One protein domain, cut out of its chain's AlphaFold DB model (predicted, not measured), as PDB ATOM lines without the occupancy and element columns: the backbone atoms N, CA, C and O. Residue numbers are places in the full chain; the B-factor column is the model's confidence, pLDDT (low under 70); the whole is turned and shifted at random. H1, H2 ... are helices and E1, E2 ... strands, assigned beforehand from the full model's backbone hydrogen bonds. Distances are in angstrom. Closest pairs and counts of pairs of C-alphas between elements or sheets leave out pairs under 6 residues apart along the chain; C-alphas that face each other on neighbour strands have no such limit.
ATOM      1  N   ILE A   3     -43.657 -77.478 -63.693       90.75
ATOM      2  CA  ILE A   3     -43.387 -78.716 -62.966       90.75
ATOM      3  C   ILE A   3     -42.452 -78.387 -61.806       90.75
ATOM      4  O   ILE A   3     -41.404 -77.773 -62.014       90.75
ATOM      5  N   PHE A   4     -42.833 -78.793 -60.603       90.50
ATOM      6  CA  PHE A   4     -42.036 -78.672 -59.388       90.50
ATOM      7  C   PHE A   4     -41.619 -80.056 -58.887       90.50
ATOM      8  O   PHE A   4     -42.357 -81.019 -59.076       90.50
ATOM      9  N   GLY A   5     -40.478 -80.138 -58.205       86.88
ATOM     10  CA  GLY A   5     -40.027 -81.346 -57.517       86.88
ATOM     11  C   GLY A   5     -38.852 -82.045 -58.192       86.88
ATOM     12  O   GLY A   5     -38.317 -81.586 -59.205       86.88
ATOM     13  N   GLU A   6     -38.424 -83.148 -57.582       84.94
ATOM     14  CA  GLU A   6     -37.307 -83.954 -58.066       84.94
ATOM     15  C   GLU A   6     -37.728 -84.740 -59.309       84.94
ATOM     16  O   GLU A   6     -38.680 -85.521 -59.263       84.94
ATOM     17  N   LYS A   7     -37.014 -84.520 -60.416       84.88
ATOM     18  CA  LYS A   7     -37.226 -85.223 -61.685       84.88
ATOM     19  C   LYS A   7     -36.207 -86.343 -61.802       84.88
ATOM     20  O   LYS A   7     -35.013 -86.079 -61.933       84.88
ATOM     21  N   LEU A   8     -36.688 -87.573 -61.785       86.19
ATOM     22  CA  LEU A   8     -35.892 -88.763 -62.026       86.19
ATOM     23  C   LEU A   8     -35.940 -89.142 -63.510       86.19
ATOM     24  O   LEU A   8     -36.756 -88.649 -64.297       86.19
ATOM     25  N   LEU A   9     -35.016 -90.015 -63.906       82.56
ATOM     26  CA  LEU A   9     -34.980 -90.569 -65.255       82.56
ATOM     27  C   LEU A   9     -36.282 -91.351 -65.517       82.56
ATOM     28  O   LEU A   9     -36.638 -92.216 -64.726       82.56
ATOM     29  N   GLY A  10     -36.979 -91.047 -66.615       83.06
ATOM     30  CA  GLY A  10     -38.244 -91.695 -66.999       83.06
ATOM     31  C   GLY A  10     -39.512 -90.896 -66.673       83.06
ATOM     32  O   GLY A  10     -40.501 -91.029 -67.387       83.06
ATOM     33  N   ASP A  11     -39.484 -89.969 -65.709       86.88
ATOM     34  CA  ASP A  11     -40.675 -89.174 -65.346       86.88
ATOM     35  C   ASP A  11     -41.224 -88.368 -66.524       86.88
ATOM     36  O   ASP A  11     -42.428 -88.233 -66.733       86.88
ATOM     37  N   MET A  12     -40.317 -87.804 -67.322       87.25
ATOM     38  CA  MET A  12     -40.698 -87.018 -68.488       87.25
ATOM     39  C   MET A  12     -41.330 -87.880 -69.580       87.25
ATOM     40  O   MET A  12     -42.088 -87.342 -70.385       87.25
ATOM     41  N   ASP A  13     -41.016 -89.175 -69.622       88.06
ATOM     42  CA  ASP A  13     -41.607 -90.116 -70.568       88.06
ATOM     43  C   ASP A  13     -43.019 -90.491 -70.111       88.06
ATOM     44  O   ASP A  13     -43.945 -90.346 -70.906       88.06
ATOM     45  N   ALA A  14     -43.215 -90.781 -68.820       88.00
ATOM     46  CA  ALA A  14     -44.544 -90.991 -68.237       88.00
ATOM     47  C   ALA A  14     -45.458 -89.764 -68.416       88.00
ATOM     48  O   ALA A  14     -46.613 -89.883 -68.818       88.00
ATOM     49  N   ILE A  15     -44.930 -88.547 -68.236       88.69
ATOM     50  CA  ILE A  15     -45.679 -87.307 -68.501       88.69
ATOM     51  C   ILE A  15     -46.026 -87.159 -69.988       88.69
ATOM     52  O   ILE A  15     -47.095 -86.643 -70.322       88.69
ATOM     53  N   ARG A  16     -45.136 -87.563 -70.905       88.69
ATOM     54  CA  ARG A  16     -45.433 -87.535 -72.348       88.69
ATOM     55  C   ARG A  16     -46.500 -88.557 -72.714       88.69
ATOM     56  O   ARG A  16     -47.360 -88.221 -73.521       88.69
ATOM     57  N   GLU A  17     -46.448 -89.745 -72.127       89.94
ATOM     58  CA  GLU A  17     -47.435 -90.805 -72.316       89.94
ATOM     59  C   GLU A  17     -48.810 -90.374 -71.798       89.94
ATOM     60  O   GLU A  17     -49.769 -90.336 -72.567       89.94
ATOM     61  N   ALA A  18     -48.883 -89.887 -70.557       89.56
ATOM     62  CA  ALA A  18     -50.104 -89.335 -69.975       89.56
ATOM     63  C   ALA A  18     -50.664 -88.175 -70.817       89.56
ATOM     64  O   ALA A  18     -51.861 -88.093 -71.085       89.56
ATOM     65  N   LYS A  19     -49.793 -87.283 -71.308       87.94
ATOM     66  CA  LYS A  19     -50.194 -86.197 -72.213       87.94
ATOM     67  C   LYS A  19     -50.739 -86.725 -73.544       87.94
ATOM     68  O   LYS A  19     -51.670 -86.121 -74.074       87.94
ATOM     69  N   ALA A  20     -50.150 -87.782 -74.104       88.25
ATOM     70  CA  ALA A  20     -50.627 -88.393 -75.340       88.25
ATOM     71  C   ALA A  20     -52.029 -88.997 -75.155       88.25
ATOM     72  O   ALA A  20     -52.866 -88.836 -76.038       88.25
ATOM     73  N   GLY A  21     -52.311 -89.581 -73.985       87.44
ATOM     74  CA  GLY A  21     -53.641 -90.090 -73.626       87.44
ATOM     75  C   GLY A  21     -54.734 -89.017 -73.551       87.44
ATOM     76  O   GLY A  21     -55.900 -89.310 -73.796       87.44
ATOM     77  N   LEU A  22     -54.375 -87.756 -73.282       85.81
ATOM     78  CA  LEU A  22     -55.336 -86.652 -73.165       85.81
ATOM     79  C   LEU A  22     -55.804 -86.052 -74.501       85.81
ATOM     80  O   LEU A  22     -56.723 -85.229 -74.473       85.81
ATOM     81  N   ASP A  23     -55.166 -86.415 -75.620       85.88
ATOM     82  CA  ASP A  23     -55.451 -85.917 -76.978       85.88
ATOM     83  C   ASP A  23     -55.691 -84.392 -77.037       85.88
ATOM     84  O   ASP A  23     -56.766 -83.884 -77.362       85.88
ATOM     85  N   LEU A  24     -54.688 -83.621 -76.605       84.19
ATOM     86  CA  LEU A  24     -54.812 -82.168 -76.472       84.19
ATOM     87  C   LEU A  24     -54.630 -81.460 -77.829       84.19
ATOM     88  O   LEU A  24     -53.617 -81.684 -78.494       84.19
ATOM     89  N   PRO A  25     -55.485 -80.479 -78.187       84.94
ATOM     90  CA  PRO A  25     -55.377 -79.747 -79.455       84.94
ATOM     91  C   PRO A  25     -54.239 -78.707 -79.476       84.94
ATOM     92  O   PRO A  25     -54.118 -77.921 -80.414       84.94
ATOM     93  N   TYR A  26     -53.411 -78.652 -78.429       83.69
ATOM     94  CA  TYR A  26     -52.332 -77.681 -78.272       83.69
ATOM     95  C   TYR A  26     -51.077 -78.308 -77.663       83.69
ATOM     96  O   TYR A  26     -51.108 -79.270 -76.892       83.69
ATOM     97  N   MET A  27     -49.926 -77.702 -77.958       81.12
ATOM     98  CA  MET A  27     -48.654 -78.163 -77.419       81.12
ATOM     99  C   MET A  27     -48.449 -77.671 -75.980       81.12
ATOM    100  O   MET A  27     -48.140 -76.509 -75.729       81.12
ATOM    101  N   VAL A  28     -48.525 -78.593 -75.020       80.00
ATOM    102  CA  VAL A  28     -48.061 -78.346 -73.646       80.00
ATOM    103  C   VAL A  28     -46.551 -78.564 -73.568       80.00
ATOM    104  O   VAL A  28     -46.082 -79.686 -73.781       80.00
ATOM    105  N   ARG A  29     -45.796 -77.503 -73.256       81.31
ATOM    106  CA  ARG A  29     -44.357 -77.576 -72.963       81.31
ATOM    107  C   ARG A  29     -44.130 -77.619 -71.445       81.31
ATOM    108  O   ARG A  29     -44.604 -76.706 -70.757       81.31
ATOM    109  N   PRO A  30     -43.434 -78.634 -70.910       83.31
ATOM    110  CA  PRO A  30     -43.017 -78.641 -69.514       83.31
ATOM    111  C   PRO A  30     -41.968 -77.549 -69.277       83.31
ATOM    112  O   PRO A  30     -41.088 -77.328 -70.109       83.31
ATOM    113  N   MET A  31     -42.085 -76.849 -68.158       85.19
ATOM    114  CA  MET A  31     -41.135 -75.832 -67.704       85.19
ATOM    115  C   MET A  31     -40.919 -76.001 -66.206       85.19
ATOM    116  O   MET A  31     -41.809 -76.506 -65.527       85.19
ATOM    117  N   ASP A  32     -39.775 -75.581 -65.684       85.12
ATOM    118  CA  ASP A  32     -39.587 -75.554 -64.236       85.12
ATOM    119  C   ASP A  32     -40.548 -74.562 -63.587       85.12
ATOM    120  O   ASP A  32     -40.796 -73.467 -64.106       85.12
ATOM    121  N   ALA A  33     -41.110 -74.966 -62.452       82.00
ATOM    122  CA  ALA A  33     -41.889 -74.094 -61.594       82.00
ATOM    123  C   ALA A  33     -40.952 -73.076 -60.929       82.00
ATOM    124  O   ALA A  33     -40.451 -73.281 -59.826       82.00
ATOM    125  N   ALA A  34     -40.689 -71.976 -61.630       74.56
ATOM    126  CA  ALA A  34     -40.106 -70.790 -61.028       74.56
ATOM    127  C   ALA A  34     -41.195 -70.006 -60.282       74.56
ATOM    128  O   ALA A  34     -42.353 -69.998 -60.715       74.56
ATOM    129  N   ALA A  35     -40.800 -69.302 -59.215       64.25
ATOM    130  CA  ALA A  35     -41.631 -68.314 -58.533       64.25
ATOM    131  C   ALA A  35     -41.982 -67.193 -59.524       64.25
ATOM    132  O   ALA A  35     -41.276 -66.197 -59.669       64.25
ATOM    133  N   THR A  36     -43.034 -67.418 -60.298       61.34
ATOM    134  CA  THR A  36     -43.521 -66.500 -61.315       61.34
ATOM    135  C   THR A  36     -44.730 -65.772 -60.748       61.34
ATOM    136  O   THR A  36     -45.545 -66.389 -60.069       61.34
ATOM    137  N   PRO A  37     -44.910 -64.476 -61.046       60.25
ATOM    138  CA  PRO A  37     -46.041 -63.694 -60.537       60.25
ATOM    139  C   PRO A  37     -47.390 -64.097 -61.163       60.25
ATOM    140  O   PRO A  37     -48.389 -63.406 -60.988       60.25
ATOM    141  N   LYS A  38     -47.427 -65.172 -61.958       70.81
ATOM    142  CA  LYS A  38     -48.628 -65.644 -62.643       70.81
ATOM    143  C   LYS A  38     -49.261 -66.761 -61.821       70.81
ATOM    144  O   LYS A  38     -48.573 -67.704 -61.448       70.81
ATOM    145  N   ASN A  39     -50.577 -66.688 -61.640       73.62
ATOM    146  CA  ASN A  39     -51.381 -67.752 -61.035       73.62
ATOM    147  C   ASN A  39     -51.445 -68.956 -61.984       73.62
ATOM    148  O   ASN A  39     -52.379 -69.101 -62.770       73.62
ATOM    149  N   LEU A  40     -50.403 -69.784 -61.964       84.25
ATOM    150  CA  LEU A  40     -50.323 -71.012 -62.742       84.25
ATOM    151  C   LEU A  40     -50.565 -72.207 -61.824       84.25
ATOM    152  O   LEU A  40     -50.030 -72.257 -60.719       84.25
ATOM    153  N   ARG A  41     -51.340 -73.184 -62.306       90.62
ATOM    154  CA  ARG A  41     -51.437 -74.497 -61.665       90.62
ATOM    155  C   ARG A  41     -50.132 -75.254 -61.903       90.62
ATOM    156  O   ARG A  41     -49.659 -75.328 -63.040       90.62
ATOM    157  N   VAL A  42     -49.544 -75.777 -60.836       92.25
ATOM    158  CA  VAL A  42     -48.247 -76.462 -60.846       92.25
ATOM    159  C   VAL A  42     -48.445 -77.967 -60.713       92.25
ATOM    160  O   VAL A  42     -49.170 -78.426 -59.833       92.25
ATOM    161  N   LEU A  43     -47.770 -78.736 -61.568       94.06
ATOM    162  CA  LEU A  43     -47.632 -80.180 -61.391       94.06
ATOM    163  C   LEU A  43     -46.466 -80.440 -60.432       94.06
ATOM    164  O   LEU A  43     -45.321 -80.150 -60.770       94.06
ATOM    165  N   ALA A  44     -46.740 -80.947 -59.240       93.75
ATOM    166  CA  ALA A  44     -45.734 -81.223 -58.225       93.75
ATOM    167  C   ALA A  44     -45.400 -82.721 -58.217       93.75
ATOM    168  O   ALA A  44     -46.284 -83.546 -58.020       93.75
ATOM    169  N   LEU A  45     -44.139 -83.080 -58.444       93.94
ATOM    170  CA  LEU A  45     -43.668 -84.464 -58.470       93.94
ATOM    171  C   LEU A  45     -42.930 -84.772 -57.167       93.94
ATOM    172  O   LEU A  45     -41.949 -84.098 -56.849       93.94
ATOM    173  N   ARG A  46     -43.383 -85.791 -56.428       93.31
ATOM    174  CA  ARG A  46     -42.812 -86.304 -55.161       93.31
ATOM    175  C   ARG A  46     -42.754 -85.318 -53.984       93.31
ATOM    176  O   ARG A  46     -42.729 -85.751 -52.838       93.31
ATOM    177  N   ALA A  47     -42.756 -84.011 -54.229       91.06
ATOM    178  CA  ALA A  47     -42.658 -82.966 -53.221       91.06
ATOM    179  C   ALA A  47     -43.535 -81.765 -53.586       91.06
ATOM    180  O   ALA A  47     -43.657 -81.402 -54.754       91.06
ATOM    181  N   ARG A  48     -44.114 -81.121 -52.568       90.44
ATOM    182  CA  ARG A  48     -44.936 -79.910 -52.717       90.44
ATOM    183  C   ARG A  48     -44.056 -78.651 -52.835       90.44
ATOM    184  O   ARG A  48     -43.014 -78.587 -52.176       90.44
ATOM    185  N   PRO A  49     -44.469 -77.634 -53.613       88.50
ATOM    186  CA  PRO A  49     -43.802 -76.334 -53.641       88.50
ATOM    187  C   PRO A  49     -43.769 -75.662 -52.263       88.50
ATOM    188  O   PRO A  49     -44.738 -75.712 -51.513       88.50
ATOM    189  N   THR A  50     -42.666 -74.977 -51.953       84.62
ATOM    190  CA  THR A  50     -42.498 -74.201 -50.705       84.62
ATOM    191  C   THR A  50     -43.032 -72.769 -50.793       84.62
ATOM    192  O   THR A  50     -42.994 -72.031 -49.814       84.62
ATOM    193  N   HIS A  51     -43.510 -72.358 -51.966       82.19
ATOM    194  CA  HIS A  51     -44.087 -71.043 -52.222       82.19
ATOM    195  C   HIS A  51     -45.582 -71.166 -52.529       82.19
ATOM    196  O   HIS A  51     -46.043 -72.203 -53.006       82.19
ATOM    197  N   LEU A  52     -46.330 -70.091 -52.274       83.56
ATOM    198  CA  LEU A  52     -47.775 -70.047 -52.489       83.56
ATOM    199  C   LEU A  52     -48.109 -70.210 -53.975       83.56
ATOM    200  O   LEU A  52     -47.852 -69.317 -54.783       83.56
ATOM    201  N   CYS A  53     -48.677 -71.359 -54.329       86.44
ATOM    202  CA  CYS A  53     -49.179 -71.642 -55.665       86.44
ATOM    203  C   CYS A  53     -50.217 -72.767 -55.621       86.44
ATOM    204  O   CYS A  53     -50.123 -73.695 -54.816       86.44
ATOM    205  N   ALA A  54     -51.190 -72.710 -56.529       89.94
ATOM    206  CA  ALA A  54     -52.104 -73.823 -56.731       89.94
ATOM    207  C   ALA A  54     -51.322 -74.993 -57.344       89.94
ATOM    208  O   ALA A  54     -50.698 -74.839 -58.397       89.94
ATOM    209  N   ASN A  55     -51.332 -76.153 -56.701       92.88
ATOM    210  CA  ASN A  55     -50.529 -77.291 -57.130       92.88
ATOM    211  C   ASN A  55     -51.264 -78.614 -56.932       92.88
ATOM    212  O   ASN A  55     -52.118 -78.733 -56.061       92.88
ATOM    213  N   VAL A  56     -50.911 -79.616 -57.726       95.25
ATOM    214  CA  VAL A  56     -51.368 -80.994 -57.539       95.25
ATOM    215  C   VAL A  56     -50.161 -81.896 -57.367       95.25
ATOM    216  O   VAL A  56     -49.196 -81.776 -58.121       95.25
ATOM    217  N   LEU A  57     -50.197 -82.761 -56.356       94.81
ATOM    218  CA  LEU A  57     -49.109 -83.690 -56.076       94.81
ATOM    219  C   LEU A  57     -49.323 -85.010 -56.803       94.81
ATOM    220  O   LEU A  57     -50.370 -85.638 -56.690       94.81
ATOM    221  N   VAL A  58     -48.276 -85.430 -57.497       94.56
ATOM    222  CA  VAL A  58     -48.085 -86.778 -58.009       94.56
ATOM    223  C   VAL A  58     -47.013 -87.423 -57.146       94.56
ATOM    224  O   VAL A  58     -45.845 -87.022 -57.178       94.56
ATOM    225  N   THR A  59     -47.423 -88.385 -56.329       92.31
ATOM    226  CA  THR A  59     -46.527 -89.115 -55.427       92.31
ATOM    227  C   THR A  59     -45.661 -90.107 -56.187       92.31
ATOM    228  O   THR A  59     -44.474 -90.214 -55.883       92.31
ATOM    229  N   ASP A  60     -46.234 -90.778 -57.189       91.00
ATOM    230  CA  ASP A  60     -45.531 -91.730 -58.041       91.00
ATOM    231  C   ASP A  60     -45.680 -91.351 -59.523       91.00
ATOM    232  O   ASP A  60     -46.673 -91.687 -60.164       91.00
ATOM    233  N   PRO A  61     -44.694 -90.644 -60.102       88.56
ATOM    234  CA  PRO A  61     -44.724 -90.283 -61.516       88.56
ATOM    235  C   PRO A  61     -44.642 -91.469 -62.486       88.56
ATOM    236  O   PRO A  61     -44.818 -91.245 -63.681       88.56
ATOM    237  N   ALA A  62     -44.350 -92.690 -62.017       87.88
ATOM    238  CA  ALA A  62     -44.388 -93.889 -62.854       87.88
ATOM    239  C   ALA A  62     -45.822 -94.378 -63.116       87.88
ATOM    240  O   ALA A  62     -46.053 -95.093 -64.092       87.88
ATOM    241  N   ASP A  63     -46.785 -93.974 -62.284       90.81
ATOM    242  CA  ASP A  63     -48.204 -94.230 -62.503       90.81
ATOM    243  C   ASP A  63     -48.775 -93.207 -63.502       90.81
ATOM    244  O   ASP A  63     -49.075 -92.053 -63.176       90.81
ATOM    245  N   VAL A  64     -48.915 -93.644 -64.754       90.19
ATOM    246  CA  VAL A  64     -49.405 -92.819 -65.866       90.19
ATOM    247  C   VAL A  64     -50.833 -92.325 -65.619       90.19
ATOM    248  O   VAL A  64     -51.140 -91.189 -65.985       90.19
ATOM    249  N   ASP A  65     -51.688 -93.114 -64.960       90.88
ATOM    250  CA  ASP A  65     -53.076 -92.731 -64.686       90.88
ATOM    251  C   ASP A  65     -53.134 -91.609 -63.643       90.88
ATOM    252  O   ASP A  65     -53.860 -90.623 -63.820       90.88
ATOM    253  N   GLN A  66     -52.302 -91.698 -62.598       92.25
ATOM    254  CA  GLN A  66     -52.155 -90.627 -61.608       92.25
ATOM    255  C   GLN A  66     -51.650 -89.336 -62.267       92.25
ATOM    256  O   GLN A  66     -52.195 -88.251 -62.032       92.25
ATOM    257  N   VAL A  67     -50.625 -89.439 -63.118       92.62
ATOM    258  CA  VAL A  67     -50.080 -88.289 -63.853       92.62
ATOM    259  C   VAL A  67     -51.135 -87.695 -64.785       92.62
ATOM    260  O   VAL A  67     -51.258 -86.473 -64.862       92.62
ATOM    261  N   MET A  68     -51.921 -88.525 -65.471       92.88
ATOM    262  CA  MET A  68     -52.979 -88.082 -66.376       92.88
ATOM    263  C   MET A  68     -54.066 -87.301 -65.631       92.88
ATOM    264  O   MET A  68     -54.372 -86.174 -66.025       92.88
ATOM    265  N   ALA A  69     -54.581 -87.826 -64.515       92.94
ATOM    266  CA  ALA A  69     -55.568 -87.131 -63.686       92.94
ATOM    267  C   ALA A  69     -55.028 -85.791 -63.148       92.94
ATOM    268  O   ALA A  69     -55.711 -84.759 -63.183       92.94
ATOM    269  N   ALA A  70     -53.768 -85.770 -62.711       94.06
ATOM    270  CA  ALA A  70     -53.107 -84.548 -62.272       94.06
ATOM    271  C   ALA A  70     -52.952 -83.533 -63.423       94.06
ATOM    272  O   ALA A  70     -53.188 -82.337 -63.238       94.06
ATOM    273  N   LEU A  71     -52.610 -83.991 -64.631       93.00
ATOM    274  CA  LEU A  71     -52.520 -83.153 -65.829       93.00
ATOM    275  C   LEU A  71     -53.871 -82.537 -66.203       93.00
ATOM    276  O   LEU A  71     -53.912 -81.355 -66.543       93.00
ATOM    277  N   GLU A  72     -54.972 -83.282 -66.117       93.38
ATOM    278  CA  GLU A  72     -56.313 -82.734 -66.363       93.38
ATOM    279  C   GLU A  72     -56.631 -81.572 -65.426       93.38
ATOM    280  O   GLU A  72     -57.179 -80.552 -65.862       93.38
ATOM    281  N   TRP A  73     -56.242 -81.691 -64.155       93.88
ATOM    282  CA  TRP A  73     -56.411 -80.618 -63.187       93.88
ATOM    283  C   TRP A  73     -55.502 -79.428 -63.500       93.88
ATOM    284  O   TRP A  73     -55.967 -78.287 -63.545       93.88
ATOM    285  N   VAL A  74     -54.219 -79.659 -63.782       92.31
ATOM    286  CA  VAL A  74     -53.266 -78.578 -64.095       92.31
ATOM    287  C   VAL A  74     -53.678 -77.804 -65.348       92.31
ATOM    288  O   VAL A  74     -53.530 -76.583 -65.401       92.31
ATOM    289  N   LEU A  75     -54.226 -78.497 -66.344       90.19
ATOM    290  CA  LEU A  75     -54.700 -77.903 -67.592       90.19
ATOM    291  C   LEU A  75     -56.108 -77.300 -67.488       90.19
ATOM    292  O   LEU A  75     -56.571 -76.698 -68.454       90.19
ATOM    293  N   GLY A  76     -56.780 -77.431 -66.342       88.75
ATOM    294  CA  GLY A  76     -58.101 -76.848 -66.113       88.75
ATOM    295  C   GLY A  76     -59.262 -77.598 -66.766       88.75
ATOM    296  O   GLY A  76     -60.344 -77.029 -66.876       88.75
ATOM    297  N   ARG A  77     -59.071 -78.857 -67.188       89.38
ATOM    298  CA  ARG A  77     -60.171 -79.718 -67.668       89.38
ATOM    299  C   ARG A  77     -61.059 -80.186 -66.515       89.38
ATOM    300  O   ARG A  77     -62.261 -80.340 -66.699       89.38
ATOM    301  N   THR A  78     -60.472 -80.346 -65.329       89.31
ATOM    302  CA  THR A  78     -61.183 -80.557 -64.063       89.31
ATOM    303  C   THR A  78     -60.783 -79.498 -63.032       89.31
ATOM    304  O   THR A  78     -59.679 -78.944 -63.060       89.31
ATOM    305  N   ASN A  79     -61.696 -79.203 -62.108       85.56
ATOM    306  CA  ASN A  79     -61.437 -78.358 -60.939       85.56
ATOM    307  C   ASN A  79     -61.226 -79.170 -59.658       85.56
ATOM    308  O   ASN A  79     -60.854 -78.599 -58.637       85.56
ATOM    309  N   HIS A  80     -61.408 -80.489 -59.719       85.19
ATOM    310  CA  HIS A  80     -61.308 -81.373 -58.566       85.19
ATOM    311  C   HIS A  80     -60.215 -82.411 -58.788       85.19
ATOM    312  O   HIS A  80     -60.170 -83.060 -59.832       85.19
ATOM    313  N   HIS A  81     -59.341 -82.551 -57.797       91.12
ATOM    314  CA  HIS A  81     -58.368 -83.627 -57.693       91.12
ATOM    315  C   HIS A  81     -58.069 -83.825 -56.199       91.12
ATOM    316  O   HIS A  81     -57.892 -82.824 -55.507       91.12
ATOM    317  N   PRO A  82     -58.018 -85.062 -55.674       88.88
ATOM    318  CA  PRO A  82     -57.846 -85.303 -54.235       88.88
ATOM    319  C   PRO A  82     -56.529 -84.734 -53.698       88.88
ATOM    320  O   PRO A  82     -56.479 -84.193 -52.603       88.88
ATOM    321  N   GLU A  83     -55.477 -84.799 -54.512       91.38
ATOM    322  CA  GLU A  83     -54.166 -84.233 -54.194       91.38
ATOM    323  C   GLU A  83     -53.987 -82.788 -54.689       91.38
ATOM    324  O   GLU A  83     -52.868 -82.270 -54.674       91.38
ATOM    325  N   ALA A  84     -55.033 -82.124 -55.188       91.19
ATOM    326  CA  ALA A  84     -54.928 -80.700 -55.487       91.19
ATOM    327  C   ALA A  84     -54.942 -79.894 -54.194       91.19
ATOM    328  O   ALA A  84     -55.632 -80.226 -53.238       91.19
ATOM    329  N   LEU A  85     -54.158 -78.827 -54.189       89.06
ATOM    330  CA  LEU A  85     -54.094 -77.886 -53.098       89.06
ATOM    331  C   LEU A  85     -54.086 -76.489 -53.711       89.06
ATOM    332  O   LEU A  85     -53.172 -76.101 -54.448       89.06
ATOM    333  N   THR A  86     -55.182 -75.775 -53.498       83.25
ATOM    334  CA  THR A  86     -55.387 -74.418 -54.000       83.25
ATOM    335  C   THR A  86     -54.599 -73.415 -53.163       83.25
ATOM    336  O   THR A  86     -54.209 -73.688 -52.029       83.25
ATOM    337  N   ALA A  87     -54.338 -72.233 -53.725       72.25
ATOM    338  CA  ALA A  87     -53.657 -71.182 -52.973       72.25
ATOM    339  C   ALA A  87     -54.453 -70.798 -51.712       72.25
ATOM    340  O   ALA A  87     -53.855 -70.593 -50.661       72.25
ATOM    341  N   ASP A  88     -55.783 -70.788 -51.788       74.06
ATOM    342  CA  ASP A  88     -56.653 -70.420 -50.668       74.06
ATOM    343  C   ASP A  88     -56.576 -71.455 -49.536       74.06
ATOM    344  O   ASP A  88     -56.443 -71.090 -48.366       74.06
ATOM    345  N   GLU A  89     -56.513 -72.744 -49.880       78.50
ATOM    346  CA  GLU A  89     -56.278 -73.834 -48.923       78.50
ATOM    347  C   GLU A  89     -54.885 -73.774 -48.272       78.50
ATOM    348  O   GLU A  89     -54.738 -74.206 -47.130       78.50
ATOM    349  N   MET A  90     -53.865 -73.207 -48.938       76.00
ATOM    350  CA  MET A  90     -52.557 -72.936 -48.307       76.00
ATOM    351  C   MET A  90     -52.611 -71.736 -47.363       76.00
ATOM    352  O   MET A  90     -52.017 -71.749 -46.284       76.00
ATOM    353  N   VAL A  91     -53.261 -70.661 -47.807       81.50
ATOM    354  CA  VAL A  91     -53.148 -69.338 -47.192       81.50
ATOM    355  C   VAL A  91     -54.085 -69.195 -46.002       81.50
ATOM    356  O   VAL A  91     -53.670 -68.667 -44.972       81.50
ATOM    357  N   LEU A  92     -55.327 -69.672 -46.093       82.94
ATOM    358  CA  LEU A  92     -56.315 -69.481 -45.029       82.94
ATOM    359  C   LEU A  92     -55.890 -70.100 -43.689       82.94
ATOM    360  O   LEU A  92     -55.989 -69.395 -42.682       82.94
ATOM    361  N   PRO A  93     -55.371 -71.344 -43.617       83.50
ATOM    362  CA  PRO A  93     -54.883 -71.899 -42.354       83.50
ATOM    363  C   PRO A  93     -53.714 -71.095 -41.782       83.50
ATOM    364  O   PRO A  93     -53.664 -70.848 -40.579       83.50
ATOM    365  N   MET A  94     -52.800 -70.634 -42.643       82.12
ATOM    366  CA  MET A  94     -51.673 -69.797 -42.233       82.12
ATOM    367  C   MET A  94     -52.157 -68.461 -41.654       82.12
ATOM    368  O   MET A  94     -51.713 -68.060 -40.580       82.12
ATOM    369  N   LEU A  95     -53.089 -67.784 -42.331       85.38
ATOM    370  CA  LEU A  95     -53.645 -66.519 -41.863       85.38
ATOM    371  C   LEU A  95     -54.448 -66.697 -40.573       85.38
ATOM    372  O   LEU A  95     -54.299 -65.882 -39.669       85.38
ATOM    373  N   ARG A  96     -55.241 -67.765 -40.444       88.62
ATOM    374  CA  ARG A  96     -55.976 -68.071 -39.206       88.62
ATOM    375  C   ARG A  96     -55.043 -68.365 -38.038       88.62
ATOM    376  O   ARG A  96     -55.296 -67.907 -36.932       88.62
ATOM    377  N   ASN A  97     -53.923 -69.042 -38.280       87.25
ATOM    378  CA  ASN A  97     -52.927 -69.290 -37.240       87.25
ATOM    379  C   ASN A  97     -52.264 -67.993 -36.729       87.25
ATOM    380  O   ASN A  97     -51.943 -67.887 -35.550       87.25
ATOM    381  N   VAL A  98     -52.057 -67.001 -37.603       89.31
ATOM    382  CA  VAL A  98     -51.401 -65.728 -37.243       89.31
ATOM    383  C   VAL A  98     -52.388 -64.695 -36.691       89.31
ATOM    384  O   VAL A  98     -52.086 -64.009 -35.718       89.31
ATOM    385  N   PHE A  99     -53.558 -64.564 -37.316       90.94
ATOM    386  CA  PHE A  99     -54.532 -63.504 -37.045       90.94
ATOM    387  C   PHE A  99     -55.792 -63.994 -36.320       90.94
ATOM    388  O   PHE A  99     -56.641 -63.172 -35.982       90.94
ATOM    389  N   GLY A 100     -55.923 -65.296 -36.056       90.00
ATOM    390  CA  GLY A 100     -57.071 -65.919 -35.393       90.00
ATOM    391  C   GLY A 100     -58.184 -66.370 -36.347       90.00
ATOM    392  O   GLY A 100     -58.207 -66.040 -37.534       90.00
TER     393      GLY A 100
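What this domain is: This is residues 3 to 100 of the 147 residues of an uncharacterized protein of Leifsonia sp. Leaf264 (UniProt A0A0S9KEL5). A small sheet of three short strands has H2 packed over one face, H1 crosses H2, and H3 leaves this body as an arm, of which residues 92 to 99 stick out. The 98 printed residues hold E1, H1, E2, E3, H2 and H3 in that order; the sheet runs E1, E2, E3, parallel throughout. The class is mixed, helices and strands, with 46 residues in named elements, under half. The whole is compact, with a radius of gyration of the C-alphas of 14.0 A, yet elongated, spanning 46 by 27 by 25 A.

Where its parts are: E1, residues 3 to 5, begins at C-alpha 3 (-43.387, -78.716, -62.966). H1 is residues 11 to 21, 15.4 A long; E2 is 42 to 45; E3 is 55 to 58. H2, residues 64 to 74, measures 14.9 A. H3, residues 87 to 99, measures 17.7 A and ends at C-alpha 99 (-54.532, -63.504, -37.045).

How they stand to each other: E1 and E2 are parallel, with N 4 and O 43 2.8 A apart, within hydrogen-bond range; so are E2 and E3, with N 44 and O 56 at 2.8 A. E1, H1 and E2 form a strand-helix-strand unit, parallel neighbour strands with a helix between, its crossover left-handed. H2 is on the sheet at a height of 8.9 A, over E3 and along the strands, making two layers, helix on sheet; C-alphas 56 and 70 are closest, 6.2 A. H1 is not on the sheet but touches H2, about perpendicular at 75 degrees, closest at C-alphas 18 and 68, 4.8 A. Every O i to N i+4 pair is within hydrogen-bond range in H1 and H2, 7 of 9 in H3.

The domain as a whole: The printed part has no cut. The links H1 to E2 and H2 to H3 are long. Residues 35 to 37 are under pLDDT 70.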